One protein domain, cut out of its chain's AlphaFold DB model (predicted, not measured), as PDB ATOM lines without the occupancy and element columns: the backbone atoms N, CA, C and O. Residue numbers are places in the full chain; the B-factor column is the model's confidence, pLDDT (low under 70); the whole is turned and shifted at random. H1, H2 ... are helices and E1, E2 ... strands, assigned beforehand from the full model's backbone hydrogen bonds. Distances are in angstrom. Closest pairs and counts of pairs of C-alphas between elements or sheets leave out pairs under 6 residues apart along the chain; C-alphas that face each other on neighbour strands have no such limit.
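What this domain is: This is residues 28 to 239 of the 245 residues of an uncharacterized protein of Staphylococcus pettenkoferi (UniProt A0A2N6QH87). Two strongly twisted sheets stand partly face to face with their strands crossed; the larger, of six strands, curls round the short helix H1, and H2 and H3 pack on one of its faces. H4 and H5 cover one face of the smaller, four-stranded sheet, and H6 and H7 lie farthest from the domain's centre. The printed part has 212 residues, with seven named helices and twelve named strands in the order E1 H1 E2 E3 E4 H2 H3 E5 E6 H4 H5 E7 E8 E9 H6 H7 E10 E11 E12, class mixed. The larger sheet, E4 E3 E2 E10 E9 E8, is antiparallel, the smaller, E7 E6 E5 E12, is mixed, and E1 and E11 pair in parallel. The whole is compact, with a radius of gyration of the C-alphas of 17.3 A and spans of 49 by 38 by 35 A.

Where its parts are: Find C-alpha 70 at (5.024, 24.336, 43.416), where E4, residues 70 to 81, begins; it runs 24.9 A and bends by 102 degrees at residue 78. Its sheet also holds E3 at 59 to 67, E2 at 46 to 51, E10 at 210 to 218, 25.9 A long, E9 at 175 to 183 and E8 at 161 to 165. Look next for E7 at 155 to 159, E6 at 126 to 132, E5 at 115 to 120 and E12 at 234 to 238, which ends at C-alpha 238, (23.152, 44.098, 41.566). E1 is 33 to 35 and E11 is 223 to 225. The helices are H1 at 36 to 41, H2 at 82 to 86, H3 at 90 to 96, H4 at 138 to 142, H5 at 146 to 151, H6 at 185 to 195, 15.2 A long, and H7 at 199 to 204.

How they stand to each other: E2, E3 and E4 form a meander, each strand the antiparallel neighbour of the one before; N 48 and O 64 are 2.8 A apart, N 63 and O 74 2.9 A. H1 is on this sheet, its closest C-alphas to E3 being Ile 40 and Thr 66, 5.0 A. H2 and H3 are on the same face, at heights of 7.4 A and 9.2 A over the sheet. The two sheets form a sandwich, two sheets face to face, their strands at 62 degrees. In the smaller, N 118 and O 235 are 2.8 A apart. H5 and H6 make two layers with it, helices on one face of a sheet; H4 and H5 are on the same face. H6 and H7 touch, closest C-alphas Ala 192 and Glu 199, 5.5 A, opposite ways at a steep tilt of 64 degrees. Between E1 and E11, N 225 and O 34 are 2.8 A apart. In H1, H2, H4, H5, H6 and H7 every O i to N i+4 pair is within hydrogen-bond range; in H3 1 of 3 is, beside 3 of 4 O i to N i+3 pairs.

The domain as a whole: The farthest C-alphas, Lys 95 and Gly 196, are 52.3 A apart. The printed part has no cut, and the link H3 to E5, 18 residues, is long. The mean pLDDT of the printed part is 84.6; look for values under 70 at residues 53 to 57, 103 to 106, 143 to 148, 166 to 175 and 207 to 209.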
ATOM      1  N   ILE A  28       8.619  19.059  30.167       90.00
ATOM      2  CA  ILE A  28      10.037  19.115  29.809       90.00
ATOM      3  C   ILE A  28      10.471  17.955  28.902       90.00
ATOM      4  O   ILE A  28      11.555  18.012  28.326       90.00
ATOM      5  N   LYS A  29       9.626  16.930  28.694       87.00
ATOM      6  CA  LYS A  29       9.940  15.725  27.890       87.00
ATOM      7  C   LYS A  29      10.419  16.014  26.470       87.00
ATOM      8  O   LYS A  29      11.190  15.239  25.906       87.00
ATOM      9  N   ASN A  30       9.956  17.120  25.894       86.12
ATOM     10  CA  ASN A  30      10.261  17.507  24.519       86.12
ATOM     11  C   ASN A  30      11.278  18.655  24.423       86.12
ATOM     12  O   ASN A  30      11.570  19.110  23.318       86.12
ATOM     13  N   LYS A  31      11.827  19.128  25.549       90.38
ATOM     14  CA  LYS A  31      12.774  20.246  25.578       90.38
ATOM     15  C   LYS A  31      14.216  19.738  25.507       90.38
ATOM     16  O   LYS A  31      14.585  18.787  26.186       90.38
ATOM     17  N   LYS A  32      15.041  20.396  24.684       91.44
ATOM     18  CA  LYS A  32      16.505  20.194  24.672       91.44
ATOM     19  C   LYS A  32      17.219  21.057  25.707       91.44
ATOM     20  O   LYS A  32      18.307  20.717  26.158       91.44
ATOM     21  N   GLU A  33      16.601  22.168  26.076       94.00
ATOM     22  CA  GLU A  33      17.121  23.123  27.040       94.00
ATOM     23  C   GLU A  33      16.027  23.404  28.061       94.00
ATOM     24  O   GLU A  33      14.872  23.610  27.685       94.00
ATOM     25  N   VAL A  34      16.386  23.385  29.340       94.19
ATOM     26  CA  VAL A  34      15.445  23.600  30.442       94.19
ATOM     27  C   VAL A  34      16.016  24.591  31.443       94.19
ATOM     28  O   VAL A  34      17.225  24.778  31.533       94.19
ATOM     29  N   THR A  35      15.141  25.210  32.212       94.88
ATOM     30  CA  THR A  35      15.466  26.036  33.377       94.88
ATOM     31  C   THR A  35      14.923  25.372  34.643       94.88
ATOM     32  O   THR A  35      14.081  24.472  34.563       94.88
ATOM     33  N   ILE A  36      15.319  25.846  35.829       95.19
ATOM     34  CA  ILE A  36      14.662  25.426  37.080       95.19
ATOM     35  C   ILE A  36      13.152  25.726  37.057       95.19
ATOM     36  O   ILE A  36      12.343  24.950  37.561       95.19
ATOM     37  N   ARG A  37      12.747  26.820  36.394       94.88
ATOM     38  CA  ARG A  37      11.343  27.203  36.205       94.88
ATOM     39  C   ARG A  37      10.577  26.163  35.397       94.88
ATOM     40  O   ARG A  37       9.427  25.883  35.728       94.88
ATOM     41  N   ASP A  38      11.184  25.601  34.357       94.81
ATOM     42  CA  ASP A  38      10.564  24.540  33.559       94.81
ATOM     43  C   ASP A  38      10.330  23.278  34.390       94.81
ATOM     44  O   ASP A  38       9.242  22.715  34.340       94.81
ATOM     45  N   ILE A  39      11.328  22.877  35.185       95.31
ATOM     46  CA  ILE A  39      11.254  21.707  36.069       95.31
ATOM     47  C   ILE A  39      10.135  21.901  37.102       95.31
ATOM     48  O   ILE A  39       9.251  21.059  37.224       95.31
ATOM     49  N   ILE A  40      10.105  23.054  37.776       95.88
ATOM     50  CA  ILE A  40       9.084  23.374  38.784       95.88
ATOM     51  C   ILE A  40       7.672  23.421  38.183       95.88
ATOM     52  O   ILE A  40       6.701  23.009  38.825       95.88
ATOM     53  N   ASN A  41       7.527  23.954  36.967       94.81
ATOM     54  CA  ASN A  41       6.233  24.093  36.302       94.81
ATOM     55  C   ASN A  41       5.745  22.820  35.611       94.81
ATOM     56  O   ASN A  41       4.597  22.808  35.152       94.81
ATOM     57  N   ASP A  42       6.561  21.767  35.556       94.25
ATOM     58  CA  ASP A  42       6.160  20.517  34.934       94.25
ATOM     59  C   ASP A  42       4.962  19.887  35.651       94.25
ATOM     60  O   ASP A  42       4.780  19.974  36.866       94.25
ATOM     61  N   SER A  43       4.106  19.256  34.859       92.19
ATOM     62  CA  SER A  43       2.985  18.455  35.339       92.19
ATOM     63  C   SER A  43       3.409  17.190  36.094       92.19
ATOM     64  O   SER A  43       2.672  16.725  36.973       92.19
ATOM     65  N   GLU A  44       4.565  16.623  35.750       93.25
ATOM     66  CA  GLU A  44       5.174  15.479  36.419       93.25
ATOM     67  C   GLU A  44       5.887  15.915  37.698       93.25
ATOM     68  O   GLU A  44       6.417  17.018  37.793       93.25
ATOM     69  N   THR A  45       5.879  15.040  38.707       95.19
ATOM     70  CA  THR A  45       6.622  15.288  39.943       95.19
ATOM     71  C   THR A  45       8.105  15.023  39.706       95.19
ATOM     72  O   THR A  45       8.479  13.871  39.463       95.19
ATOM     73  N   HIS A  46       8.935  16.050  39.861       95.00
ATOM     74  CA  HIS A  46      10.391  15.915  39.901       95.00
ATOM     75  C   HIS A  46      10.879  15.881  41.340       95.00
ATOM     76  O   HIS A  46      10.272  16.484  42.226       95.00
ATOM     77  N   PHE A  47      11.975  15.169  41.556       95.00
ATOM     78  CA  PHE A  47      12.628  15.050  42.847       95.00
ATOM     79  C   PHE A  47      14.061  15.551  42.718       95.00
ATOM     80  O   PHE A  47      14.772  15.150  41.793       95.00
ATOM     81  N   LEU A  48      14.413  16.486  43.592       94.69
ATOM     82  CA  LEU A  48      15.711  17.128  43.671       94.69
ATOM     83  C   LEU A  48      16.340  16.672  44.982       94.69
ATOM     84  O   LEU A  48      15.868  17.086  46.041       94.69
ATOM     85  N   TYR A  49      17.362  15.826  44.900       91.38
ATOM     86  CA  TYR A  49      18.085  15.365  46.083       91.38
ATOM     87  C   TYR A  49      19.355  16.179  46.302       91.38
ATOM     88  O   TYR A  49      20.051  16.515  45.337       91.38
ATOM     89  N   ALA A  50      19.639  16.503  47.555       88.62
ATOM     90  CA  ALA A  50      20.809  17.248  47.978       88.62
ATOM     91  C   ALA A  50      21.993  16.311  48.258       88.62
ATOM     92  O   ALA A  50      21.843  15.234  48.830       88.62
ATOM     93  N   THR A  51      23.192  16.730  47.866       86.88
ATOM     94  CA  THR A  51      24.458  16.142  48.312       86.88
ATOM     95  C   THR A  51      25.427  17.258  48.667       86.88
ATOM     96  O   THR A  51      25.402  18.326  48.056       86.88
ATOM     97  N   GLU A  52      26.343  17.013  49.591       81.75
ATOM     98  CA  GLU A  52      27.448  17.945  49.817       81.75
ATOM     99  C   GLU A  52      28.511  17.820  48.699       81.75
ATOM    100  O   GLU A  52      28.541  16.820  47.972       81.75
ATOM    101  N   PRO A  53      29.358  18.842  48.476       68.25
ATOM    102  CA  PRO A  53      30.445  18.802  47.498       68.25
ATOM    103  C   PRO A  53      31.592  17.866  47.867       68.25
ATOM    104  O   PRO A  53      32.345  17.483  46.976       68.25
ATOM    105  N   LYS A  54      31.754  17.532  49.153       64.38
ATOM    106  CA  LYS A  54      32.805  16.624  49.624       64.38
ATOM    107  C   LYS A  54      32.299  15.181  49.555       64.38
ATOM    108  O   LYS A  54      31.207  14.873  50.030       64.38
ATOM    109  N   ASP A  55      33.103  14.313  48.947       53.50
ATOM    110  CA  ASP A  55      32.829  12.881  48.821       53.50
ATOM    111  C   ASP A  55      32.741  12.249  50.217       53.50
ATOM    112  O   ASP A  55      33.746  12.065  50.900       53.50
ATOM    113  N   GLY A  56      31.524  11.955  50.668       56.97
ATOM    114  CA  GLY A  56      31.300  11.312  51.965       56.97
ATOM    115  C   GLY A  56      29.846  11.309  52.419       56.97
ATOM    116  O   GLY A  56      29.445  10.432  53.183       56.97
ATOM    117  N   VAL A  57      29.024  12.232  51.910       65.75
ATOM    118  CA  VAL A  57      27.586  12.218  52.196       65.75
ATOM    119  C   VAL A  57      26.893  11.222  51.275       65.75
ATOM    120  O   VAL A  57      26.595  11.490  50.111       65.75
ATOM    121  N   HIS A  58      26.659  10.034  51.821       81.25
ATOM    122  CA  HIS A  58      25.953   8.950  51.147       81.25
ATOM    123  C   HIS A  58      24.458   8.926  51.461       81.25
ATOM    124  O   HIS A  58      23.752   8.103  50.882       81.25
ATOM    125  N   GLU A  59      23.971   9.824  52.319       87.12
ATOM    126  CA  GLU A  59      22.586   9.890  52.788       87.12
ATOM    127  C   GLU A  59      22.068  11.334  52.775       87.12
ATOM    128  O   GLU A  59      22.834  12.260  53.011       87.12
ATOM    129  N   SER A  60      20.775  11.532  52.516       88.06
ATOM    130  CA  SER A  60      20.109  12.836  52.634       88.06
ATOM    131  C   SER A  60      19.071  12.822  53.751       88.06
ATOM    132  O   SER A  60      18.344  11.839  53.927       88.06
ATOM    133  N   ASN A  61      18.991  13.933  54.484       88.19
ATOM    134  CA  ASN A  61      17.944  14.209  55.470       88.19
ATOM    135  C   ASN A  61      16.808  15.047  54.884       88.19
ATOM    136  O   ASN A  61      15.661  14.914  55.312       88.19
ATOM    137  N   GLU A  62      17.132  15.902  53.918       89.44
ATOM    138  CA  GLU A  62      16.268  16.970  53.442       89.44
ATOM    139  C   GLU A  62      16.441  17.175  51.944       89.44
ATOM    140  O   GLU A  62      17.552  17.356  51.453       89.44
ATOM    141  N   ASP A  63      15.330  17.151  51.216       93.31
ATOM    142  CA  ASP A  63      15.298  17.205  49.759       93.31
ATOM    143  C   ASP A  63      14.055  17.966  49.272       93.31
ATOM    144  O   ASP A  63      13.263  18.495  50.054       93.31
ATOM    145  N   TYR A  64      13.833  18.014  47.956       94.56
ATOM    146  CA  TYR A  64      12.746  18.797  47.376       94.56
ATOM    147  C   TYR A  64      11.946  18.005  46.346       94.56
ATOM    148  O   TYR A  64      12.479  17.314  45.477       94.56
ATOM    149  N   LEU A  65      10.628  18.175  46.385       96.06
ATOM    150  CA  LEU A  65       9.724  17.772  45.314       96.06
ATOM    151  C   LEU A  65       9.232  19.009  44.571       96.06
ATOM    152  O   LEU A  65       8.918  20.031  45.180       96.06
ATOM    153  N   THR A  66       9.100  18.911  43.251       96.81
ATOM    154  CA  THR A  66       8.542  19.993  42.432       96.81
ATOM    155  C   THR A  66       7.446  19.477  41.511       96.81
ATOM    156  O   THR A  66       7.508  18.340  41.036       96.81
ATOM    157  N   LYS A  67       6.388  20.278  41.335       95.56
ATOM    158  CA  LYS A  67       5.234  19.953  40.488       95.56
ATOM    159  C   LYS A  67       4.329  21.167  40.287       95.56
ATOM    160  O   LYS A  67       3.900  21.787  41.258       95.56
ATOM    161  N   ASN A  68       3.893  21.422  39.056       95.50
ATOM    162  CA  ASN A  68       2.829  22.374  38.711       95.50
ATOM    163  C   ASN A  68       3.006  23.776  39.331       95.50
ATOM    164  O   ASN A  68       2.046  24.366  39.840       95.50
ATOM    165  N   GLY A  69       4.225  24.313  39.297       95.19
ATOM    166  CA  GLY A  69       4.530  25.641  39.832       95.19
ATOM    167  C   GLY A  69       4.678  25.657  41.353       95.19
ATOM    168  O   GLY A  69       4.529  26.710  41.975       95.19
ATOM    169  N   LYS A  70       4.888  24.493  41.969       96.12
ATOM    170  CA  LYS A  70       5.024  24.336  43.416       96.12
ATOM    171  C   LYS A  70       6.296  23.580  43.758       96.12
ATOM    172  O   LYS A  70       6.708  22.689  43.016       96.12
ATOM    173  N   VAL A  71       6.851  23.917  44.910       95.94
ATOM    174  CA  VAL A  71       7.961  23.216  45.555       95.94
ATOM    175  C   VAL A  71       7.463  22.715  46.906       95.94
ATOM    176  O   VAL A  71       6.601  23.339  47.527       95.94
ATOM    177  N   LYS A  72       7.953  21.562  47.332       94.12
ATOM    178  CA  LYS A  72       7.734  21.011  48.662       94.12
ATOM    179  C   LYS A  72       9.089  20.575  49.194       94.12
ATOM    180  O   LYS A  72       9.656  19.622  48.665       94.12
ATOM    181  N   HIS A  73       9.577  21.285  50.205       92.06
ATOM    182  CA  HIS A  73      10.701  20.828  51.012       92.06
ATOM    183  C   HIS A  73      10.256  19.582  51.782       92.06
ATOM    184  O   HIS A  73       9.150  19.569  52.338       92.06
ATOM    185  N   ILE A  74      11.042  18.513  51.734       91.94
ATOM    186  CA  ILE A  74      10.758  17.267  52.435       91.94
ATOM    187  C   ILE A  74      11.879  16.937  53.401       91.94
ATOM    188  O   ILE A  74      13.036  16.918  53.016       91.94
ATOM    189  N   THR A  75      11.496  16.603  54.627       91.94
ATOM    190  CA  THR A  75      12.410  16.114  55.661       91.94
ATOM    191  C   THR A  75      12.087  14.647  55.900       91.94
ATOM    192  O   THR A  75      10.926  14.290  56.141       91.94
ATOM    193  N   PHE A  76      13.082  13.771  55.793       91.81
ATOM    194  CA  PHE A  76      12.915  12.351  56.081       91.81
ATOM    195  C   PHE A  76      12.958  12.094  57.582       91.81
ATOM    196  O   PHE A  76      13.672  12.748  58.331       91.81
ATOM    197  N   LYS A  77      12.222  11.076  58.033       91.56
ATOM    198  CA  LYS A  77      12.247  10.653  59.439       91.56
ATOM    199  C   LYS A  77      13.625  10.124  59.867       91.56
ATOM    200  O   LYS A  77      13.990  10.215  61.034       91.56
ATOM    201  N   HIS A  78      14.344   9.515  58.929       90.81
ATOM    202  CA  HIS A  78      15.715   9.041  59.078       90.81
ATOM    203  C   HIS A  78      16.466   9.362  57.780       90.81
ATOM    204  O   HIS A  78      15.817   9.301  56.729       90.81
ATOM    205  N   PRO A  79      17.781   9.647  57.837       90.88
ATOM    206  CA  PRO A  79      18.593   9.814  56.639       90.88
ATOM    207  C   PRO A  79      18.374   8.665  55.643       90.88
ATOM    208  O   PRO A  79      18.212   7.504  56.035       90.88
ATOM    209  N   VAL A  80      18.337   8.980  54.348       91.12
ATOM    210  CA  VAL A  80      18.108   8.000  53.276       91.12
ATOM    211  C   VAL A  80      19.279   7.994  52.310       91.12
ATOM    212  O   VAL A  80      19.653   9.037  51.785       91.12
ATOM    213  N   GLU A  81      19.807   6.810  52.001       90.81
ATOM    214  CA  GLU A  81      20.896   6.662  51.032       90.81
ATOM    215  C   GLU A  81      20.594   7.320  49.671       90.81
ATOM    216  O   GLU A  81      19.592   7.011  49.012       90.81
ATOM    217  N   ILE A  82      21.527   8.142  49.185       87.50
ATOM    218  CA  ILE A  82      21.459   8.830  47.887       87.50
ATOM    219  C   ILE A  82      21.304   7.831  46.729       87.50
ATOM    220  O   ILE A  82      20.607   8.100  45.749       87.50
ATOM    221  N   SER A  83      21.902   6.641  46.836       85.31
ATOM    222  CA  SER A  83      21.763   5.564  45.843       85.31
ATOM    223  C   SER A  83      20.301   5.114  45.673       85.31
ATOM    224  O   SER A  83      19.845   4.878  44.555       85.31
ATOM    225  N   LYS A  84      19.532   5.060  46.768       88.31
ATOM    226  CA  LYS A  84      18.104   4.703  46.772       88.31
ATOM    227  C   LYS A  84      17.244   5.867  46.282       88.31
ATOM    228  O   LYS A  84      16.268   5.653  45.554       88.31
ATOM    229  N   LEU A  85      17.610   7.087  46.666       88.12
ATOM    230  CA  LEU A  85      16.936   8.324  46.275       88.12
ATOM    231  C   LEU A  85      17.057   8.588  44.766       88.12
ATOM    232  O   LEU A  85      16.041   8.727  44.087       88.12
ATOM    233  N   SER A  86      18.273   8.544  44.218       83.50
ATOM    234  CA  SER A  86      18.566   8.772  42.790       83.50
ATOM    235  C   SER A  86      17.862   7.793  41.839       83.50
ATOM    236  O   SER A  86      17.567   8.136  40.695       83.50
ATOM    237  N   GLN A  87      17.531   6.586  42.309       84.62
ATOM    238  CA  GLN A  87      16.808   5.566  41.539       84.62
ATOM    239  C   GLN A  87      15.282   5.624  41.719       84.62
ATOM    240  O   GLN A  87      14.542   4.840  41.112       84.62
ATOM    241  N   THR A  88      14.774   6.538  42.549       87.69
ATOM    242  CA  THR A  88      13.346   6.645  42.852       87.69
ATOM    243  C   THR A  88      12.697   7.789  42.077       87.69
ATOM    244  O   THR A  88      13.117   8.939  42.125       87.69
ATOM    245  N   LYS A  89      11.604   7.484  41.365       89.19
ATOM    246  CA  LYS A  89      10.801   8.505  40.676       89.19
ATOM    247  C   LYS A  89      10.164   9.443  41.699       89.19
ATOM    248  O   LYS A  89       9.601   8.970  42.684       89.19
ATOM    249  N   GLY A  90      10.122  10.743  41.407       90.56
ATOM    250  CA  GLY A  90       9.603  11.742  42.350       90.56
ATOM    251  C   GLY A  90       8.186  11.462  42.865       90.56
ATOM    252  O   GLY A  90       7.909  11.642  44.045       90.56
ATOM    253  N   LYS A  91       7.299  10.913  42.024       92.56
ATOM    254  CA  LYS A  91       5.929  10.523  42.423       92.56
ATOM    255  C   LYS A  91       5.851   9.397  43.472       92.56
ATOM    256  O   LYS A  91       4.777   9.170  44.027       92.56
ATOM    257  N   ASP A  92       6.943   8.661  43.673       94.62
ATOM    258  CA  ASP A  92       7.010   7.476  44.530       94.62
ATOM    259  C   ASP A  92       7.808   7.732  45.827       94.62
ATOM    260  O   ASP A  92       7.787   6.878  46.710       94.62
ATOM    261  N   ILE A  93       8.455   8.899  45.977       94.12
ATOM    262  CA  ILE A  93       9.287   9.259  47.144       94.12
ATOM    263  C   ILE A  93       8.492   9.154  48.449       94.12
ATOM    264  O   ILE A  93       8.846   8.371  49.324       94.12
ATOM    265  N   GLU A  94       7.356   9.849  48.542       92.19
ATOM    266  CA  GLU A  94       6.539   9.901  49.768       92.19
ATOM    267  C   GLU A  94       5.863   8.561  50.112       92.19
ATOM    268  O   GLU A  94       5.379   8.369  51.223       92.19
ATOM    269  N   LYS A  95       5.796   7.626  49.154       93.38
ATOM    270  CA  LYS A  95       5.265   6.273  49.379       93.38
ATOM    271  C   LYS A  95       6.341   5.310  49.866       93.38
ATOM    272  O   LYS A  95       6.031   4.369  50.590       93.38
ATOM    273  N   LYS A  96       7.579   5.503  49.405       94.56
ATOM    274  CA  LYS A  96       8.711   4.614  49.682       94.56
ATOM    275  C   LYS A  96       9.477   5.004  50.939       94.56
ATOM    276  O   LYS A  96      10.021   4.121  51.597       94.56
ATOM    277  N   PHE A  97       9.509   6.289  51.276       93.94
ATOM    278  CA  PHE A  97      10.286   6.811  52.392       93.94
ATOM    279  C   PHE A  97       9.377   7.490  53.411       93.94
ATOM    280  O   PHE A  97       8.416   8.173  53.061       93.94
ATOM    281  N   LYS A  98       9.676   7.272  54.694       91.31
ATOM    282  CA  LYS A  98       8.935   7.893  55.792       91.31
ATOM    283  C   LYS A  98       9.412   9.331  55.952       91.31
ATOM    284  O   LYS A  98      10.593   9.552  56.203       91.31
ATOM    285  N   LEU A  99       8.490  10.276  55.831       91.12
ATOM    286  CA  LEU A  99       8.752  11.686  56.102       91.12
ATOM    287  C   LEU A  99       8.616  11.966  57.598       91.12
ATOM    288  O   LEU A  99       7.846  11.286  58.290       91.12
ATOM    289  N   ASP A 100       9.352  12.956  58.086       88.06
ATOM    290  CA  ASP A 100       9.108  13.504  59.411       88.06
ATOM    291  C   ASP A 100       7.731  14.192  59.438       88.06
ATOM    292  O   ASP A 100       7.324  14.895  58.514       88.06
ATOM    293  N   SER A 101       6.971  13.925  60.493       79.25
ATOM    294  CA  SER A 101       5.634  14.475  60.721       79.25
ATOM    295  C   SER A 101       5.635  15.674  61.671       79.25
ATOM    296  O   SER A 101       4.559  16.205  61.966       79.25
ATOM    297  N   SER A 102       6.807  16.073  62.181       75.81
ATOM    298  CA  SER A 102       6.974  17.317  62.929       75.81
ATOM    299  C   SER A 102       6.432  18.500  62.109       75.81
ATOM    300  O   SER A 102       6.460  18.516  60.876       75.81
ATOM    301  N   LYS A 103       5.793  19.458  62.792       56.78
ATOM    302  CA  LYS A 103       5.093  20.590  62.152       56.78
ATOM    303  C   LYS A 103       5.979  21.827  61.981       56.78
ATOM    304  O   LYS A 103       5.445  22.885  61.641       56.78
ATOM    305  N   GLU A 104       7.273  21.711  62.249       58.06
ATOM    306  CA  GLU A 104       8.205  22.835  62.187       58.06
ATOM    307  C   GLU A 104       8.428  23.281  60.723       58.06
ATOM    308  O   GLU A 104       8.323  22.499  59.774       58.06
ATOM    309  N   ASP A 105       8.587  24.593  60.539       59.16
ATOM    310  CA  ASP A 105       9.162  25.249  59.353       59.16
ATOM    311  C   ASP A 105       8.528  25.018  57.973       59.16
ATOM    312  O   ASP A 105       9.196  25.065  56.948       59.16
ATOM    313  N   ASN A 106       7.202  24.843  57.892       64.81
ATOM    314  CA  ASN A 106       6.489  24.605  56.617       64.81
ATOM    315  C   ASN A 106       6.979  23.371  55.834       64.81
ATOM    316  O   ASN A 106       6.528  23.147  54.702       64.81
ATOM    317  N   ASN A 107       7.804  22.535  56.462       73.44
ATOM    318  CA  ASN A 107       8.308  21.307  55.889       73.44
ATOM    319  C   ASN A 107       7.144  20.389  55.520       73.44
ATOM    320  O   ASN A 107       6.045  20.412  56.087       73.44
ATOM    321  N   ASN A 108       7.366  19.601  54.480       83.56
ATOM    322  CA  ASN A 108       6.412  18.657  53.931       83.56
ATOM    323  C   ASN A 108       5.104  19.271  53.373       83.56
ATOM    324  O   ASN A 108       4.153  18.533  53.072       83.56
ATOM    325  N   LYS A 109       5.037  20.592  53.140       89.75
ATOM    326  CA  LYS A 109       3.893  21.266  52.498       89.75
ATOM    327  C   LYS A 109       4.245  21.797  51.111       89.75
ATOM    328  O   LYS A 109       5.331  22.295  50.859       89.75
ATOM    329  N   TRP A 110       3.277  21.726  50.199       93.94
ATOM    330  CA  TRP A 110       3.415  22.313  48.867       93.94
ATOM    331  C   TRP A 110       3.256  23.834  48.916       93.94
ATOM    332  O   TRP A 110       2.161  24.336  49.176       93.94
ATOM    333  N   GLN A 111       4.312  24.559  48.568       94.69
ATOM    334  CA  GLN A 111       4.336  26.013  48.456       94.69
ATOM    335  C   GLN A 111       4.357  26.429  46.983       94.69
ATOM    336  O   GLN A 111       5.081  25.871  46.160       94.69
ATOM    337  N   LYS A 112       3.516  27.400  46.622       96.00
ATOM    338  CA  LYS A 112       3.452  27.928  45.253       96.00
ATOM    339  C   LYS A 112       4.614  28.884  45.023       96.00
ATOM    340  O   LYS A 112       4.741  29.842  45.774       96.00
ATOM    341  N   VAL A 113       5.367  28.683  43.945       95.31
ATOM    342  CA  VAL A 113       6.390  29.636  43.501       95.31
ATOM    343  C   VAL A 113       5.709  30.858  42.899       95.31
ATOM    344  O   VAL A 113       4.802  30.731  42.069       95.31
ATOM    345  N   LYS A 114       6.121  32.048  43.339       95.00
ATOM    346  CA  LYS A 114       5.553  33.326  42.890       95.00
ATOM    347  C   LYS A 114       6.562  34.236  42.206       95.00
ATOM    348  O   LYS A 114       6.143  35.035  41.378       95.00
ATOM    349  N   SER A 115       7.846  34.123  42.529       93.69
ATOM    350  CA  SER A 115       8.900  34.875  41.846       93.69
ATOM    351  C   SER A 115      10.262  34.210  41.997       93.69
ATOM    352  O   SER A 115      10.440  33.316  42.826       93.69
ATOM    353  N   TYR A 116      11.215  34.690  41.212       92.88
ATOM    354  CA  TYR A 116      12.621  34.323  41.245       92.88
ATOM    355  C   TYR A 116      13.436  35.594  41.494       92.88
ATOM    356  O   TYR A 116      13.108  36.640  40.939       92.88
ATOM    357  N   GLY A 117      14.462  35.515  42.332       90.69
ATOM    358  CA  GLY A 117      15.421  36.598  42.534       90.69
ATOM    359  C   GLY A 117      16.762  36.221  41.923       90.69
ATOM    360  O   GLY A 117      17.247  35.130  42.207       90.69
ATOM    361  N   GLU A 118      17.364  37.080  41.109       89.81
ATOM    362  CA  GLU A 118      18.727  36.891  40.605       89.81
ATOM    363  C   GLU A 118      19.642  37.983  41.152       89.81
ATOM    364  O   GLU A 118      19.416  39.172  40.935       89.81
ATOM    365  N   ILE A 119      20.693  37.573  41.850       88.56
ATOM    366  CA  ILE A 119      21.803  38.455  42.196       88.56
ATOM    367  C   ILE A 119      22.779  38.406  41.037       88.56
ATOM    368  O   ILE A 119      23.192  37.317  40.627       88.56
ATOM    369  N   VAL A 120      23.119  39.573  40.505       88.94
ATOM    370  CA  VAL A 120      23.938  39.714  39.302       88.94
ATOM    371  C   VAL A 120      25.179  40.560  39.570       88.94
ATOM    372  O   VAL A 120      25.176  41.407  40.460       88.94
ATOM    373  N   ASP A 121      26.246  40.338  38.806       88.19
ATOM    374  CA  ASP A 121      27.394  41.250  38.797       88.19
ATOM    375  C   ASP A 121      27.070  42.576  38.078       88.19
ATOM    376  O   ASP A 121      25.976  42.775  37.541       88.19
ATOM    377  N   LYS A 122      28.055  43.481  38.024       84.75
ATOM    378  CA  LYS A 122      27.947  44.783  37.339       84.75
ATOM    379  C   LYS A 122      27.667  44.672  35.836       84.75
ATOM    380  O   LYS A 122      27.260  45.646  35.211       84.75
ATOM    381  N   GLN A 123      27.930  43.514  35.238       87.69
ATOM    382  CA  GLN A 123      27.687  43.221  33.829       87.69
ATOM    383  C   GLN A 123      26.343  42.506  33.613       87.69
ATOM    384  O   GLN A 123      25.985  42.216  32.471       87.69
ATOM    385  N   GLY A 124      25.582  42.243  34.680       86.81
ATOM    386  CA  GLY A 124      24.299  41.551  34.630       86.81
ATOM    387  C   GLY A 124      24.407  40.024  34.593       86.81
ATOM    388  O   GLY A 124      23.408  39.359  34.319       86.81
ATOM    389  N   ASN A 125      25.578  39.435  34.858       89.75
ATOM    390  CA  ASN A 125      25.721  37.980  34.893       89.75
ATOM    391  C   ASN A 125      25.208  37.408  36.225       89.75
ATOM    392  O   ASN A 125      25.615  37.885  37.285       89.75
ATOM    393  N   PRO A 126      24.391  36.336  36.211       90.19
ATOM    394  CA  PRO A 126      23.891  35.719  37.437       90.19
ATOM    395  C   PRO A 126      24.987  35.083  38.308       90.19
ATOM    396  O   PRO A 126      25.701  34.159  37.885       90.19
ATOM    397  N   LEU A 127      25.043  35.536  39.559       90.44
ATOM    398  CA  LEU A 127      25.881  35.009  40.634       90.44
ATOM    399  C   LEU A 127      25.115  34.006  41.504       90.44
ATOM    400  O   LEU A 127      25.661  32.962  41.850       90.44
ATOM    401  N   MET A 128      23.848  34.298  41.814       90.38
ATOM    402  CA  MET A 128      22.954  33.448  42.608       90.38
ATOM    403  C   MET A 128      21.510  33.633  42.140       90.38
ATOM    404  O   MET A 128      21.064  34.753  41.908       90.38
ATOM    405  N   THR A 129      20.759  32.544  42.025       92.19
ATOM    406  CA  THR A 129      19.314  32.551  41.775       92.19
ATOM    407  C   THR A 129      18.589  31.988  42.989       92.19
ATOM    408  O   THR A 129      18.934  30.912  43.458       92.19
ATOM    409  N   CYS A 130      17.548  32.675  43.448       92.31
ATOM    410  CA  CYS A 130      16.665  32.264  44.538       92.31
ATOM    411  C   CYS A 130      15.234  32.061  44.017       92.31
ATOM    412  O   CYS A 130      14.764  32.791  43.143       92.31
ATOM    413  N   VAL A 131      14.512  31.092  44.569       94.12
ATOM    414  CA  VAL A 131      13.122  30.761  44.231       94.12
ATOM    415  C   VAL A 131      12.241  31.091  45.428       94.12
ATOM    416  O   VAL A 131      12.479  30.578  46.517       94.12
ATOM    417  N   PHE A 132      11.197  31.897  45.233       93.56
ATOM    418  CA  PHE A 132      10.380  32.401  46.339       93.56
ATOM    419  C   PHE A 132       8.915  31.969  46.280       93.56
ATOM    420  O   PHE A 132       8.284  31.942  45.215       93.56
ATOM    421  N   SER A 133       8.346  31.700  47.458       93.62
ATOM    422  CA  SER A 133       6.910  31.469  47.663       93.62
ATOM    423  C   SER A 133       6.091  32.769  47.749       93.62
ATOM    424  O   SER A 133       4.862  32.772  47.575       93.62
ATOM    425  N   SER A 134       6.767  33.894  47.979       91.44
ATOM    426  CA  SER A 134       6.232  35.253  47.943       91.44
ATOM    427  C   SER A 134       6.626  35.966  46.650       91.44
ATOM    428  O   SER A 134       7.523  35.534  45.931       91.44
ATOM    429  N   LYS A 135       5.885  37.025  46.301       90.56
ATOM    430  CA  LYS A 135       6.209  37.868  45.147       90.56
ATOM    431  C   LYS A 135       7.232  38.904  45.603       90.56
ATOM    432  O   LYS A 135       6.888  39.770  46.406       90.56
ATOM    433  N   ARG A 136       8.455  38.821  45.091       86.00
ATOM    434  CA  ARG A 136       9.499  39.816  45.332       86.00
ATOM    435  C   ARG A 136       9.315  41.024  44.416       86.00
ATOM    436  O   ARG A 136       8.763  40.939  43.321       86.00
ATOM    437  N   THR A 137       9.768  42.157  44.917       82.44
ATOM    438  CA  THR A 137       9.986  43.421  44.207       82.44
ATOM    439  C   THR A 137      11.467  43.764  44.302       82.44
ATOM    440  O   THR A 137      12.132  43.276  45.216       82.44
ATOM    441  N   GLU A 138      11.969  44.618  43.411       77.75
ATOM    442  CA  GLU A 138      13.364  45.079  43.454       77.75
ATOM    443  C   GLU A 138      13.722  45.622  44.841       77.75
ATOM    444  O   GLU A 138      14.672  45.154  45.456       77.75
ATOM    445  N   LYS A 139      12.873  46.494  45.401       76.44
ATOM    446  CA  LYS A 139      13.050  47.037  46.753       76.44
ATOM    447  C   LYS A 139      13.145  45.944  47.821       76.44
ATOM    448  O   LYS A 139      14.097  45.911  48.581       76.44
ATOM    449  N   SER A 140      12.192  45.009  47.852       74.50
ATOM    450  CA  SER A 140      12.200  43.926  48.852       74.50
ATOM    451  C   SER A 140      13.344  42.924  48.688       74.50
ATOM    452  O   SER A 140      13.564  42.123  49.585       74.50
ATOM    453  N   PHE A 141      13.980  42.892  47.514       75.88
ATOM    454  CA  PHE A 141      15.103  42.005  47.230       75.88
ATOM    455  C   PHE A 141      16.446  42.697  47.516       75.88
ATOM    456  O   PHE A 141      17.359  42.026  47.978       75.88
ATOM    457  N   LYS A 142      16.520  44.026  47.328       70.06
ATOM    458  CA  LYS A 142      17.658  44.900  47.673       70.06
ATOM    459  C   LYS A 142      17.782  45.217  49.165       70.06
ATOM    460  O   LYS A 142      18.890  45.222  49.677       70.06
ATOM    461  N   ASP A 143      16.670  45.462  49.866       58.16
ATOM    462  CA  ASP A 143      16.650  45.943  51.269       58.16
ATOM    463  C   ASP A 143      17.100  44.888  52.313       58.16
ATOM    464  O   ASP A 143      16.878  45.044  53.513       58.16
ATOM    465  N   GLY A 144      17.741  43.802  51.892       50.16
ATOM    466  CA  GLY A 144      18.337  42.817  52.781       50.16
ATOM    467  C   GLY A 144      19.621  42.308  52.161       50.16
ATOM    468  O   GLY A 144      19.641  41.975  50.975       50.16
ATOM    469  N   SER A 145      20.677  42.209  52.965       58.75
ATOM    470  CA  SER A 145      21.852  41.421  52.606       58.75
ATOM    471  C   SER A 145      21.430  40.031  52.090       58.75
ATOM    472  O   SER A 145      20.304  39.561  52.312       58.75
ATOM    473  N   LEU A 146      22.320  39.360  51.355       65.62
ATOM    474  CA  LEU A 146      22.087  38.018  50.808       65.62
ATOM    475  C   LEU A 146      21.441  37.078  51.838       65.62
ATOM    476  O   LEU A 146      20.467  36.382  51.544       65.62
ATOM    477  N   TYR A 147      21.983  37.097  53.055       65.31
ATOM    478  CA  TYR A 147      21.631  36.200  54.145       65.31
ATOM    479  C   TYR A 147      20.160  36.297  54.575       65.31
ATOM    480  O   TYR A 147      19.503  35.263  54.553       65.31
ATOM    481  N   PRO A 148      19.575  37.470  54.885       64.44
ATOM    482  CA  PRO A 148      18.138  37.616  55.129       64.44
ATOM    483  C   PRO A 148      17.237  37.034  54.034       64.44
ATOM    484  O   PRO A 148      16.193  36.454  54.332       64.44
ATOM    485  N   ASN A 149      17.628  37.167  52.763       71.81
ATOM    486  CA  ASN A 149      16.865  36.604  51.650       71.81
ATOM    487  C   ASN A 149      17.003  35.078  51.570       71.81
ATOM    488  O   ASN A 149      16.006  34.408  51.301       71.81
ATOM    489  N   LEU A 150      18.197  34.530  51.818       72.69
ATOM    490  CA  LEU A 150      18.440  33.083  51.851       72.69
ATOM    491  C   LEU A 150      17.816  32.407  53.082       72.69
ATOM    492  O   LEU A 150      17.233  31.336  52.953       72.69
ATOM    493  N   ALA A 151      17.898  33.047  54.248       70.69
ATOM    494  CA  ALA A 151      17.366  32.572  55.527       70.69
ATOM    495  C   ALA A 151      15.858  32.828  55.687       70.69
ATOM    496  O   ALA A 151      15.225  32.332  56.618       70.69
ATOM    497  N   SER A 152      15.259  33.620  54.795       77.88
ATOM    498  CA  SER A 152      13.820  33.864  54.778       77.88
ATOM    499  C   SER A 152      13.066  32.557  54.518       77.88
ATOM    500  O   SER A 152      13.289  31.916  53.496       77.88
ATOM    501  N   SER A 153      12.053  32.255  55.333       77.75
ATOM    502  CA  SER A 153      11.167  31.086  55.165       77.75
ATOM    503  C   SER A 153      10.382  31.057  53.842       77.75
ATOM    504  O   SER A 153       9.837  30.025  53.447       77.75
ATOM    505  N   ASP A 154      10.325  32.187  53.132       86.56
ATOM    506  CA  ASP A 154       9.783  32.262  51.775       86.56
ATOM    507  C   ASP A 154      10.768  31.821  50.677       86.56
ATOM    508  O   ASP A 154      10.339  31.654  49.532       86.56
ATOM    509  N   CYS A 155      12.066  31.689  50.973       89.12
ATOM    510  CA  CYS A 155      13.067  31.163  50.048       89.12
ATOM    511  C   CYS A 155      12.968  29.638  50.034       89.12
ATOM    512  O   CYS A 155      13.161  28.979  51.047       89.12
ATOM    513  N   LEU A 156      12.615  29.081  48.882       90.31
ATOM    514  CA  LEU A 156      12.329  27.656  48.729       90.31
ATOM    515  C   LEU A 156      13.516  26.869  48.189       90.31
ATOM    516  O   LEU A 156      13.570  25.658  48.348       90.31
ATOM    517  N   PHE A 157      14.373  27.531  47.418       87.06
ATOM    518  CA  PHE A 157      15.448  26.907  46.658       87.06
ATOM    519  C   PHE A 157      16.396  27.996  46.167       87.06
ATOM    520  O   PHE A 157      15.934  29.068  45.770       87.06
ATOM    521  N   TYR A 158      17.694  27.728  46.121       91.44
ATOM    522  CA  TYR A 158      18.666  28.644  45.530       91.44
ATOM    523  C   TYR A 158      19.857  27.890  44.944       91.44
ATOM    524  O   TYR A 158      20.154  26.770  45.348       91.44
ATOM    525  N   TYR A 159      20.508  28.489  43.951       93.38
ATOM    526  CA  TYR A 159      21.671  27.922  43.272       93.38
ATOM    527  C   TYR A 159      22.495  29.023  42.598       93.38
ATOM    528  O   TYR A 159      21.955  30.027  42.136       93.38
ATOM    529  N   SER A 160      23.803  28.820  42.502       92.50
ATOM    530  CA  SER A 160      24.754  29.724  41.848       92.50
ATOM    531  C   SER A 160      25.241  29.192  40.501       92.50
ATOM    532  O   SER A 160      25.693  29.964  39.648       92.50
ATOM    533  N   SER A 161      25.135  27.885  40.251       92.81
ATOM    534  CA  SER A 161      25.443  27.307  38.943       92.81
ATOM    535  C   SER A 161      24.591  26.085  38.617       92.81
ATOM    536  O   SER A 161      23.943  25.505  39.485       92.81
ATOM    537  N   GLN A 162      24.566  25.713  37.339       94.75
ATOM    538  CA  GLN A 162      23.731  24.634  36.840       94.75
ATOM    539  C   GLN A 162      24.350  23.996  35.603       94.75
ATOM    540  O   GLN A 162      24.904  24.678  34.737       94.75
ATOM    541  N   LYS A 163      24.210  22.677  35.485       93.44
ATOM    542  CA  LYS A 163      24.691  21.916  34.331       93.44
ATOM    543  C   LYS A 163      23.860  20.664  34.094       93.44
ATOM    544  O   LYS A 163      23.346  20.048  35.022       93.44
ATOM    545  N   ALA A 164      23.762  20.281  32.826       90.06
ATOM    546  CA  ALA A 164      23.336  18.941  32.455       90.06
ATOM    547  C   ALA A 164      24.581  18.047  32.405       90.06
ATOM    548  O   ALA A 164      25.553  18.371  31.724       90.06
ATOM    549  N   LEU A 165      24.547  16.942  33.133       84.62
ATOM    550  CA  LEU A 165      25.555  15.897  33.122       84.62
ATOM    551  C   LEU A 165      25.063  14.767  32.219       84.62
ATOM    552  O   LEU A 165      23.944  14.264  32.367       84.62
ATOM    553  N   SER A 166      25.908  14.380  31.269       66.00
ATOM    554  CA  SER A 166      25.689  13.166  30.488       66.00
ATOM    555  C   SER A 166      25.818  11.941  31.401       66.00
ATOM    556  O   SER A 166      26.659  11.960  32.303       66.00
ATOM    557  N   PRO A 167      25.038  10.871  31.176       58.62
ATOM    558  CA  PRO A 167      25.175   9.643  31.949       58.62
ATOM    559  C   PRO A 167      26.604   9.093  31.817       58.62
ATOM    560  O   PRO A 167      27.088   8.866  30.708       58.62
ATOM    561  N   GLN A 168      27.292   8.904  32.946       45.47
ATOM    562  CA  GLN A 168      28.588   8.229  33.014       45.47
ATOM    563  C   GLN A 168      28.378   6.820  33.585       45.47
ATOM    564  O   GLN A 168      27.934   6.676  34.719       45.47
ATOM    565  N   GLY A 169      28.696   5.780  32.804       44.75
ATOM    566  CA  GLY A 169      28.715   4.382  33.261       44.75
ATOM    567  C   GLY A 169      27.822   3.422  32.462       44.75
ATOM    568  O   GLY A 169      26.695   3.732  32.096       44.75
ATOM    569  N   ALA A 170      28.340   2.216  32.200       38.03
ATOM    570  CA  ALA A 170      27.782   1.228  31.266       38.03
ATOM    571  C   ALA A 170      26.505   0.495  31.728       38.03
ATOM    572  O   ALA A 170      26.008  -0.378  31.019       38.03
ATOM    573  N   LYS A 171      25.949   0.805  32.901       47.88
ATOM    574  CA  LYS A 171      24.722   0.174  33.404       47.88
ATOM    575  C   LYS A 171      23.976   1.140  34.311       47.88
ATOM    576  O   LYS A 171      24.158   1.083  35.519       47.88
ATOM    577  N   THR A 172      23.156   2.018  33.738       44.41
ATOM    578  CA  THR A 172      21.789   2.340  34.202       44.41
ATOM    579  C   THR A 172      21.234   3.537  33.424       44.41
ATOM    580  O   THR A 172      21.593   4.678  33.670       44.41
ATOM    581  N   THR A 173      20.293   3.242  32.519       50.66
ATOM    582  CA  THR A 173      19.263   4.139  31.955       50.66
ATOM    583  C   THR A 173      19.720   5.380  31.173       50.66
ATOM    584  O   THR A 173      20.463   6.219  31.656       50.66
ATOM    585  N   ASN A 174      19.181   5.532  29.962       56.31
ATOM    586  CA  ASN A 174      19.313   6.692  29.077       56.31
ATOM    587  C   ASN A 174      18.735   7.987  29.697       56.31
ATOM    588  O   ASN A 174      17.701   8.484  29.258       56.31
ATOM    589  N   LEU A 175      19.321   8.514  30.768       67.38
ATOM    590  CA  LEU A 175      18.789   9.657  31.509       67.38
ATOM    591  C   LEU A 175      19.842  10.756  31.606       67.38
ATOM    592  O   LEU A 175      21.029  10.485  31.769       67.38
ATOM    593  N   THR A 176      19.391  12.004  31.501       76.44
ATOM    594  CA  THR A 176      20.232  13.176  31.757       76.44
ATOM    595  C   THR A 176      20.153  13.492  33.242       76.44
ATOM    596  O   THR A 176      19.052  13.603  33.781       76.44
ATOM    597  N   LEU A 177      21.290  13.696  33.903       85.81
ATOM    598  CA  LEU A 177      21.303  14.189  35.278       85.81
ATOM    599  C   LEU A 177      21.464  15.708  35.260       85.81
ATOM    600  O   LEU A 177      22.450  16.235  34.754       85.81
ATOM    601  N   GLY A 178      20.484  16.433  35.779       91.19
ATOM    602  CA  GLY A 178      20.616  17.855  36.050       91.19
ATOM    603  C   GLY A 178      21.273  18.085  37.398       91.19
ATOM    604  O   GLY A 178      20.901  17.431  38.366       91.19
ATOM    605  N   LYS A 179      22.218  19.020  37.461       93.06
ATOM    606  CA  LYS A 179      22.875  19.438  38.697       93.06
ATOM    607  C   LYS A 179      22.756  20.954  38.862       93.06
ATOM    608  O   LYS A 179      23.005  21.682  37.901       93.06
ATOM    609  N   PHE A 180      22.388  21.393  40.061       94.75
ATOM    610  CA  PHE A 180      22.388  22.784  40.511       94.75
ATOM    611  C   PHE A 180      23.306  22.892  41.731       94.75
ATOM    612  O   PHE A 180      23.050  22.251  42.745       94.75
ATOM    613  N   ASP A 181      24.382  23.662  41.625       92.12
ATOM    614  CA  ASP A 181      25.310  23.913  42.727       92.12
ATOM    615  C   ASP A 181      24.884  25.201  43.442       92.12
ATOM    616  O   ASP A 181      24.667  26.222  42.787       92.12
ATOM    617  N   ALA A 182      24.796  25.170  44.765       89.94
ATOM    618  CA  ALA A 182      24.687  26.343  45.615       89.94
ATOM    619  C   ALA A 182      26.014  26.534  46.347       89.94
ATOM    620  O   ALA A 182      26.381  25.731  47.198       89.94
ATOM    621  N   SER A 183      26.737  27.586  45.977       87.69
ATOM    622  CA  SER A 183      27.983  28.007  46.618       87.69
ATOM    623  C   SER A 183      28.163  29.515  46.499       87.69
ATOM    624  O   SER A 183      27.584  30.150  45.608       87.69
ATOM    625  N   PHE A 184      28.999  30.084  47.363       86.56
ATOM    626  CA  PHE A 184      29.312  31.512  47.345       86.56
ATOM    627  C   PHE A 184      30.512  31.883  46.469       86.56
ATOM    628  O   PHE A 184      30.783  33.067  46.309       86.56
ATOM    629  N   GLU A 185      31.166  30.923  45.806       88.31
ATOM    630  CA  GLU A 185      32.374  31.154  44.992       88.31
ATOM    631  C   GLU A 185      32.238  32.301  43.983       88.31
ATOM    632  O   GLU A 185      33.094  33.179  43.914       88.31
ATOM    633  N   LYS A 186      31.128  32.361  43.238       89.44
ATOM    634  CA  LYS A 186      30.896  33.457  42.282       89.44
ATOM    635  C   LYS A 186      30.785  34.826  42.957       89.44
ATOM    636  O   LYS A 186      31.206  35.826  42.387       89.44
ATOM    637  N   MET A 187      30.213  34.880  44.158       87.56
ATOM    638  CA  MET A 187      30.078  36.117  44.930       87.56
ATOM    639  C   MET A 187      31.391  36.499  45.617       87.56
ATOM    640  O   MET A 187      31.718  37.680  45.661       87.56
ATOM    641  N   VAL A 188      32.185  35.521  46.065       88.12
ATOM    642  CA  VAL A 188      33.563  35.725  46.545       88.12
ATOM    643  C   VAL A 188      34.414  36.354  45.440       88.12
ATOM    644  O   VAL A 188      35.052  37.380  45.667       88.12
ATOM    645  N   GLN A 189      34.358  35.797  44.226       89.38
ATOM    646  CA  GLN A 189      35.040  36.333  43.043       89.38
ATOM    647  C   GLN A 189      34.568  37.752  42.709       89.38
ATOM    648  O   GLN A 189      35.390  38.647  42.509       89.38
ATOM    649  N   ALA A 190      33.253  37.988  42.701       88.81
ATOM    650  CA  ALA A 190      32.699  39.317  42.455       88.81
ATOM    651  C   ALA A 190      33.149  40.334  43.521       88.81
ATOM    652  O   ALA A 190      33.544  41.449  43.182       88.81
ATOM    653  N   ARG A 191      33.161  39.953  44.806       86.69
ATOM    654  CA  ARG A 191      33.633  40.813  45.900       86.69
ATOM    655  C   ARG A 191      35.117  41.127  45.759       86.69
ATOM    656  O   ARG A 191      35.471  42.295  45.844       86.69
ATOM    657  N   ALA A 192      35.955  40.127  45.487       88.38
ATOM    658  CA  ALA A 192      37.390  40.310  45.265       88.38
ATOM    659  C   ALA A 192      37.667  41.313  44.134       88.38
ATOM    660  O   ALA A 192      38.484  42.218  44.289       88.38
ATOM    661  N   GLN A 193      36.923  41.215  43.027       87.88
ATOM    662  CA  GLN A 193      37.022  42.160  41.910       87.88
ATOM    663  C   GLN A 193      36.589  43.585  42.288       87.88
ATOM    664  O   GLN A 193      37.180  44.548  41.806       87.88
ATOM    665  N   ILE A 194      35.565  43.735  43.134       85.88
ATOM    666  CA  ILE A 194      35.048  45.044  43.561       85.88
ATOM    667  C   ILE A 194      35.972  45.712  44.588       85.88
ATOM    668  O   ILE A 194      36.189  46.920  44.505       85.88
ATOM    669  N   THR A 195      36.490  44.957  45.559       85.31
ATOM    670  CA  THR A 195      37.273  45.495  46.685       85.31
ATOM    671  C   THR A 195      38.782  45.479  46.444       85.31
ATOM    672  O   THR A 195      39.521  46.093  47.209       85.31
ATOM    673  N   GLY A 196      39.256  44.771  45.414       86.19
ATOM    674  CA  GLY A 196      40.680  44.505  45.200       86.19
ATOM    675  C   GLY A 196      41.284  43.528  46.220       86.19
ATOM    676  O   GLY A 196      42.505  43.419  46.307       86.19
ATOM    677  N   GLY A 197      40.450  42.846  47.014       84.25
ATOM    678  CA  GLY A 197      40.878  41.858  48.005       84.25
ATOM    679  C   GLY A 197      41.228  40.497  47.395       84.25
ATOM    680  O   GLY A 197      40.860  40.182  46.266       84.25
ATOM    681  N   HIS A 198      41.913  39.652  48.167       87.69
ATOM    682  CA  HIS A 198      42.203  38.273  47.764       87.69
ATOM    683  C   HIS A 198      40.999  37.356  48.021       87.69
ATOM    684  O   HIS A 198      40.485  37.308  49.139       87.69
ATOM    685  N   GLU A 199      40.604  36.570  47.014       87.44
ATOM    686  CA  GLU A 199      39.492  35.609  47.110       87.44
ATOM    687  C   GLU A 199      39.628  34.658  48.301       87.44
ATOM    688  O   GLU A 199      38.638  34.359  48.952       87.44
ATOM    689  N   GLU A 200      40.843  34.202  48.622       84.81
ATOM    690  CA  GLU A 200      41.066  33.292  49.753       84.81
ATOM    691  C   GLU A 200      40.761  33.925  51.111       84.81
ATOM    692  O   GLU A 200      40.297  33.227  52.008       84.81
ATOM    693  N   VAL A 201      41.014  35.226  51.268       83.50
ATOM    694  CA  VAL A 201      40.702  35.950  52.509       83.50
ATOM    695  C   VAL A 201      39.188  36.068  52.639       83.50
ATOM    696  O   VAL A 201      38.622  35.635  53.634       83.50
ATOM    697  N   ILE A 202      38.527  36.521  51.572       82.25
ATOM    698  CA  ILE A 202      37.067  36.652  51.525       82.25
ATOM    699  C   ILE A 202      36.385  35.290  51.727       82.25
ATOM    700  O   ILE A 202      35.385  35.209  52.435       82.25
ATOM    701  N   ARG A 203      36.922  34.216  51.136       83.94
ATOM    702  CA  ARG A 203      36.414  32.850  51.310       83.94
ATOM    703  C   ARG A 203      36.565  32.371  52.749       83.94
ATOM    704  O   ARG A 203      35.660  31.738  53.250       83.94
ATOM    705  N   ARG A 204      37.668  32.666  53.446       78.00
ATOM    706  CA  ARG A 204      37.807  32.280  54.866       78.00
ATOM    707  C   ARG A 204      36.794  32.978  55.766       78.00
ATOM    708  O   ARG A 204      36.334  32.366  56.723       78.00
ATOM    709  N   ASP A 205      36.446  34.217  55.437       72.00
ATOM    710  CA  ASP A 205      35.459  35.001  56.182       72.00
ATOM    711  C   ASP A 205      34.011  34.553  55.904       72.00
ATOM    712  O   ASP A 205      33.088  34.981  56.589       72.00
ATOM    713  N   ASN A 206      33.797  33.685  54.910       70.00
ATOM    714  CA  ASN A 206      32.492  33.169  54.516       70.00
ATOM    715  C   ASN A 206      32.538  31.638  54.565       70.00
ATOM    716  O   ASN A 206      33.089  31.034  53.652       70.00
ATOM    717  N   GLU A 207      31.983  31.016  55.618       63.19
ATOM    718  CA  GLU A 207      31.946  29.550  55.792       63.19
ATOM    719  C   GLU A 207      31.734  28.807  54.460       63.19
ATOM    720  O   GLU A 207      30.902  29.228  53.651       63.19
ATOM    721  N   ASP A 208      32.472  27.705  54.252       59.19
ATOM    722  CA  ASP A 208      32.372  26.817  53.082       59.19
ATOM    723  C   ASP A 208      30.933  26.275  52.950       59.19
ATOM    724  O   ASP A 208      30.612  25.156  53.351       59.19
ATOM    725  N   PHE A 209      30.041  27.078  52.378       67.56
ATOM    726  CA  PHE A 209      28.684  26.688  52.065       67.56
ATOM    727  C   PHE A 209      28.677  26.067  50.671       67.56
ATOM    728  O   PHE A 209      28.967  26.724  49.663       67.56
ATOM    729  N   GLY A 210      28.333  24.786  50.615       77.81
ATOM    730  CA  GLY A 210      28.222  24.054  49.370       77.81
ATOM    731  C   GLY A 210      27.116  23.018  49.448       77.81
ATOM    732  O   GLY A 210      27.191  22.101  50.258       77.81
ATOM    733  N   LEU A 211      26.121  23.126  48.571       86.56
ATOM    734  CA  LEU A 211      25.098  22.100  48.385       86.56
ATOM    735  C   LEU A 211      24.921  21.808  46.895       86.56
ATOM    736  O   LEU A 211      24.920  22.714  46.065       86.56
ATOM    737  N   ASN A 212      24.747  20.541  46.544       89.31
ATOM    738  CA  ASN A 212      24.487  20.099  45.183       89.31
ATOM    739  C   ASN A 212      23.093  19.496  45.107       89.31
ATOM    740  O   ASN A 212      22.851  18.441  45.680       89.31
ATOM    741  N   TYR A 213      22.200  20.110  44.343       91.56
ATOM    742  CA  TYR A 213      20.897  19.532  44.043       91.56
ATOM    743  C   TYR A 213      20.949  18.790  42.720       91.56
ATOM    744  O   TYR A 213      21.353  19.343  41.692       91.56
ATOM    745  N   HIS A 214      20.483  17.551  42.720       91.94
ATOM    746  CA  HIS A 214      20.481  16.693  41.546       91.94
ATOM    747  C   HIS A 214      19.062  16.297  41.172       91.94
ATOM    748  O   HIS A 214      18.252  15.974  42.034       91.94
ATOM    749  N   VAL A 215      18.764  16.281  39.878       92.06
ATOM    750  CA  VAL A 215      17.445  15.926  39.347       92.06
ATOM    751  C   VAL A 215      17.578  15.071  38.103       92.06
ATOM    752  O   VAL A 215      18.341  15.377  37.189       92.06
ATOM    753  N   VAL A 216      16.797  14.002  38.035       88.88
ATOM    754  CA  VAL A 216      16.721  13.165  36.839       88.88
ATOM    755  C   VAL A 216      15.858  13.859  35.789       88.88
ATOM    756  O   VAL A 216      14.692  14.167  36.028       88.88
ATOM    757  N   LEU A 217      16.425  14.078  34.607       87.50
ATOM    758  CA  LEU A 217      15.794  14.758  33.483       87.50
ATOM    759  C   LEU A 217      15.639  13.811  32.283       87.50
ATOM    760  O   LEU A 217      16.376  12.827  32.148       87.50
ATOM    761  N   PRO A 218      14.704  14.109  31.360       87.12
ATOM    762  CA  PRO A 218      14.614  13.382  30.100       87.12
ATOM    763  C   PRO A 218      15.937  13.423  29.323       87.12
ATOM    764  O   PRO A 218      16.561  14.475  29.219       87.12
ATOM    765  N   GLU A 219      16.301  12.314  28.675       84.44
ATOM    766  CA  GLU A 219      17.531  12.152  27.873       84.44
ATOM    767  C   GLU A 219      17.769  13.255  26.824       84.44
ATOM    768  O   GLU A 219      18.897  13.589  26.440       84.44
ATOM    769  N   LYS A 220      16.669  13.806  26.302       87.00
ATOM    770  CA  LYS A 220      16.694  14.861  25.287       87.00
ATOM    771  C   LYS A 220      17.211  16.184  25.834       87.00
ATOM    772  O   LYS A 220      17.695  16.987  25.037       87.00
ATOM    773  N   VAL A 221      17.132  16.412  27.144       89.88
ATOM    774  CA  VAL A 221      17.687  17.606  27.777       89.88
ATOM    775  C   VAL A 221      19.208  17.540  27.680       89.88
ATOM    776  O   VAL A 221      19.828  16.597  28.163       89.88
ATOM    777  N   LYS A 222      19.806  18.542  27.033       89.75
ATOM    778  CA  LYS A 222      21.256  18.676  26.829       89.75
ATOM    779  C   LYS A 222      21.861  19.852  27.586       89.75
ATOM    780  O   LYS A 222      23.070  19.891  27.769       89.75
ATOM    781  N   LYS A 223      21.040  20.816  28.010       93.00
ATOM    782  CA  LYS A 223      21.504  22.013  28.717       93.00
ATOM    783  C   LYS A 223      20.498  22.456  29.769       93.00
ATOM    784  O   LYS A 223      19.293  22.436  29.521       93.00
ATOM    785  N   ILE A 224      21.020  22.920  30.902       94.88
ATOM    786  CA  ILE A 224      20.261  23.689  31.887       94.88
ATOM    787  C   ILE A 224      20.691  25.151  31.777       94.88
ATOM    788  O   ILE A 224      21.885  25.452  31.729       94.88
ATOM    789  N   LYS A 225      19.724  26.055  31.666       94.31
ATOM    790  CA  LYS A 225      19.923  27.504  31.575       94.31
ATOM    791  C   LYS A 225      19.459  28.183  32.863       94.31
ATOM    792  O   LYS A 225      18.625  27.635  33.586       94.31
ATOM    793  N   ASN A 226      19.976  29.386  33.105       91.12
ATOM    794  CA  ASN A 226      19.387  30.294  34.085       91.12
ATOM    795  C   ASN A 226      17.948  30.638  33.688       91.12
ATOM    796  O   ASN A 226      17.555  30.481  32.523       91.12
ATOM    797  N   VAL A 227      17.172  31.114  34.660       90.62
ATOM    798  CA  VAL A 227      15.933  31.824  34.342       90.62
ATOM    799  C   VAL A 227      16.274  33.055  33.502       90.62
ATOM    800  O   VAL A 227      17.405  33.535  33.511       90.62
ATOM    801  N   LYS A 228      15.329  33.520  32.689       86.75
ATOM    802  CA  LYS A 228      15.576  34.710  31.882       86.75
ATOM    803  C   LYS A 228      15.351  35.943  32.744       86.75
ATOM    804  O   LYS A 228      14.257  36.101  33.273       86.75
ATOM    805  N   SER A 229      16.348  36.810  32.855       81.44
ATOM    806  CA  SER A 229      16.273  37.991  33.719       81.44
ATOM    807  C   SER A 229      15.203  39.007  33.293       81.44
ATOM    808  O   SER A 229      14.783  39.821  34.105       81.44
ATOM    809  N   ASP A 230      14.722  38.946  32.045       80.69
ATOM    810  CA  ASP A 230      13.632  39.774  31.512       80.69
ATOM    811  C   ASP A 230      12.226  39.171  31.717       80.69
ATOM    812  O   ASP A 230      11.219  39.789  31.359       80.69
ATOM    813  N   ASP A 231      12.114  37.978  32.312       86.25
ATOM    814  CA  ASP A 231      10.817  37.395  32.646       86.25
ATOM    815  C   ASP A 231      10.124  38.213  33.750       86.25
ATOM    816  O   ASP A 231      10.685  38.467  34.809       86.25
ATOM    817  N   LYS A 232       8.827  38.490  33.580       86.44
ATOM    818  CA  LYS A 232       7.987  39.284  34.509       86.44
ATOM    819  C   LYS A 232       7.969  38.851  35.989       86.44
ATOM    820  O   LYS A 232       7.502  39.602  36.840       86.44
ATOM    821  N   ASP A 233       8.362  37.609  36.265       90.06
ATOM    822  CA  ASP A 233       8.370  37.019  37.609       90.06
ATOM    823  C   ASP A 233       9.809  36.877  38.146       90.06
ATOM    824  O   ASP A 233      10.015  36.235  39.175       90.06
ATOM    825  N   VAL A 234      10.803  37.410  37.429       91.06
ATOM    826  CA  VAL A 234      12.202  37.511  37.851       91.06
ATOM    827  C   VAL A 234      12.467  38.943  38.297       91.06
ATOM    828  O   VAL A 234      12.053  39.901  37.650       91.06
ATOM    829  N   VAL A 235      13.133  39.080  39.435       90.00
ATOM    830  CA  VAL A 235      13.618  40.351  39.963       90.00
ATOM    831  C   VAL A 235      15.124  40.244  40.079       90.00
ATOM    832  O   VAL A 235      15.622  39.270  40.637       90.00
ATOM    833  N   THR A 236      15.844  41.235  39.573       87.88
ATOM    834  CA  THR A 236      17.299  41.277  39.679       87.88
ATOM    835  C   THR A 236      17.746  42.282  40.736       87.88
ATOM    836  O   THR A 236      17.091  43.299  40.969       87.88
ATOM    837  N   SER A 237      18.860  41.985  41.397       86.19
ATOM    838  CA  SER A 237      19.602  42.937  42.220       86.19
ATOM    839  C   SER A 237      21.071  42.869  41.846       86.19
ATOM    840  O   SER A 237      21.629  41.777  41.736       86.19
ATOM    841  N   GLU A 238      21.698  44.027  41.671       86.06
ATOM    842  CA  GLU A 238      23.152  44.098  41.566       86.06
ATOM    843  C   GLU A 238      23.775  43.660  42.895       86.06
ATOM    844  O   GLU A 238      23.222  43.905  43.971       86.06
ATOM    845  N   PHE A 239      24.895  42.954  42.804       83.31
ATOM    846  CA  PHE A 239      25.676  42.519  43.946       83.31
ATOM    847  C   PHE A 239      26.414  43.703  44.574       83.31
ATOM    848  O   PHE A 239      27.247  44.345  43.932       83.31
TER     849      PHE A 239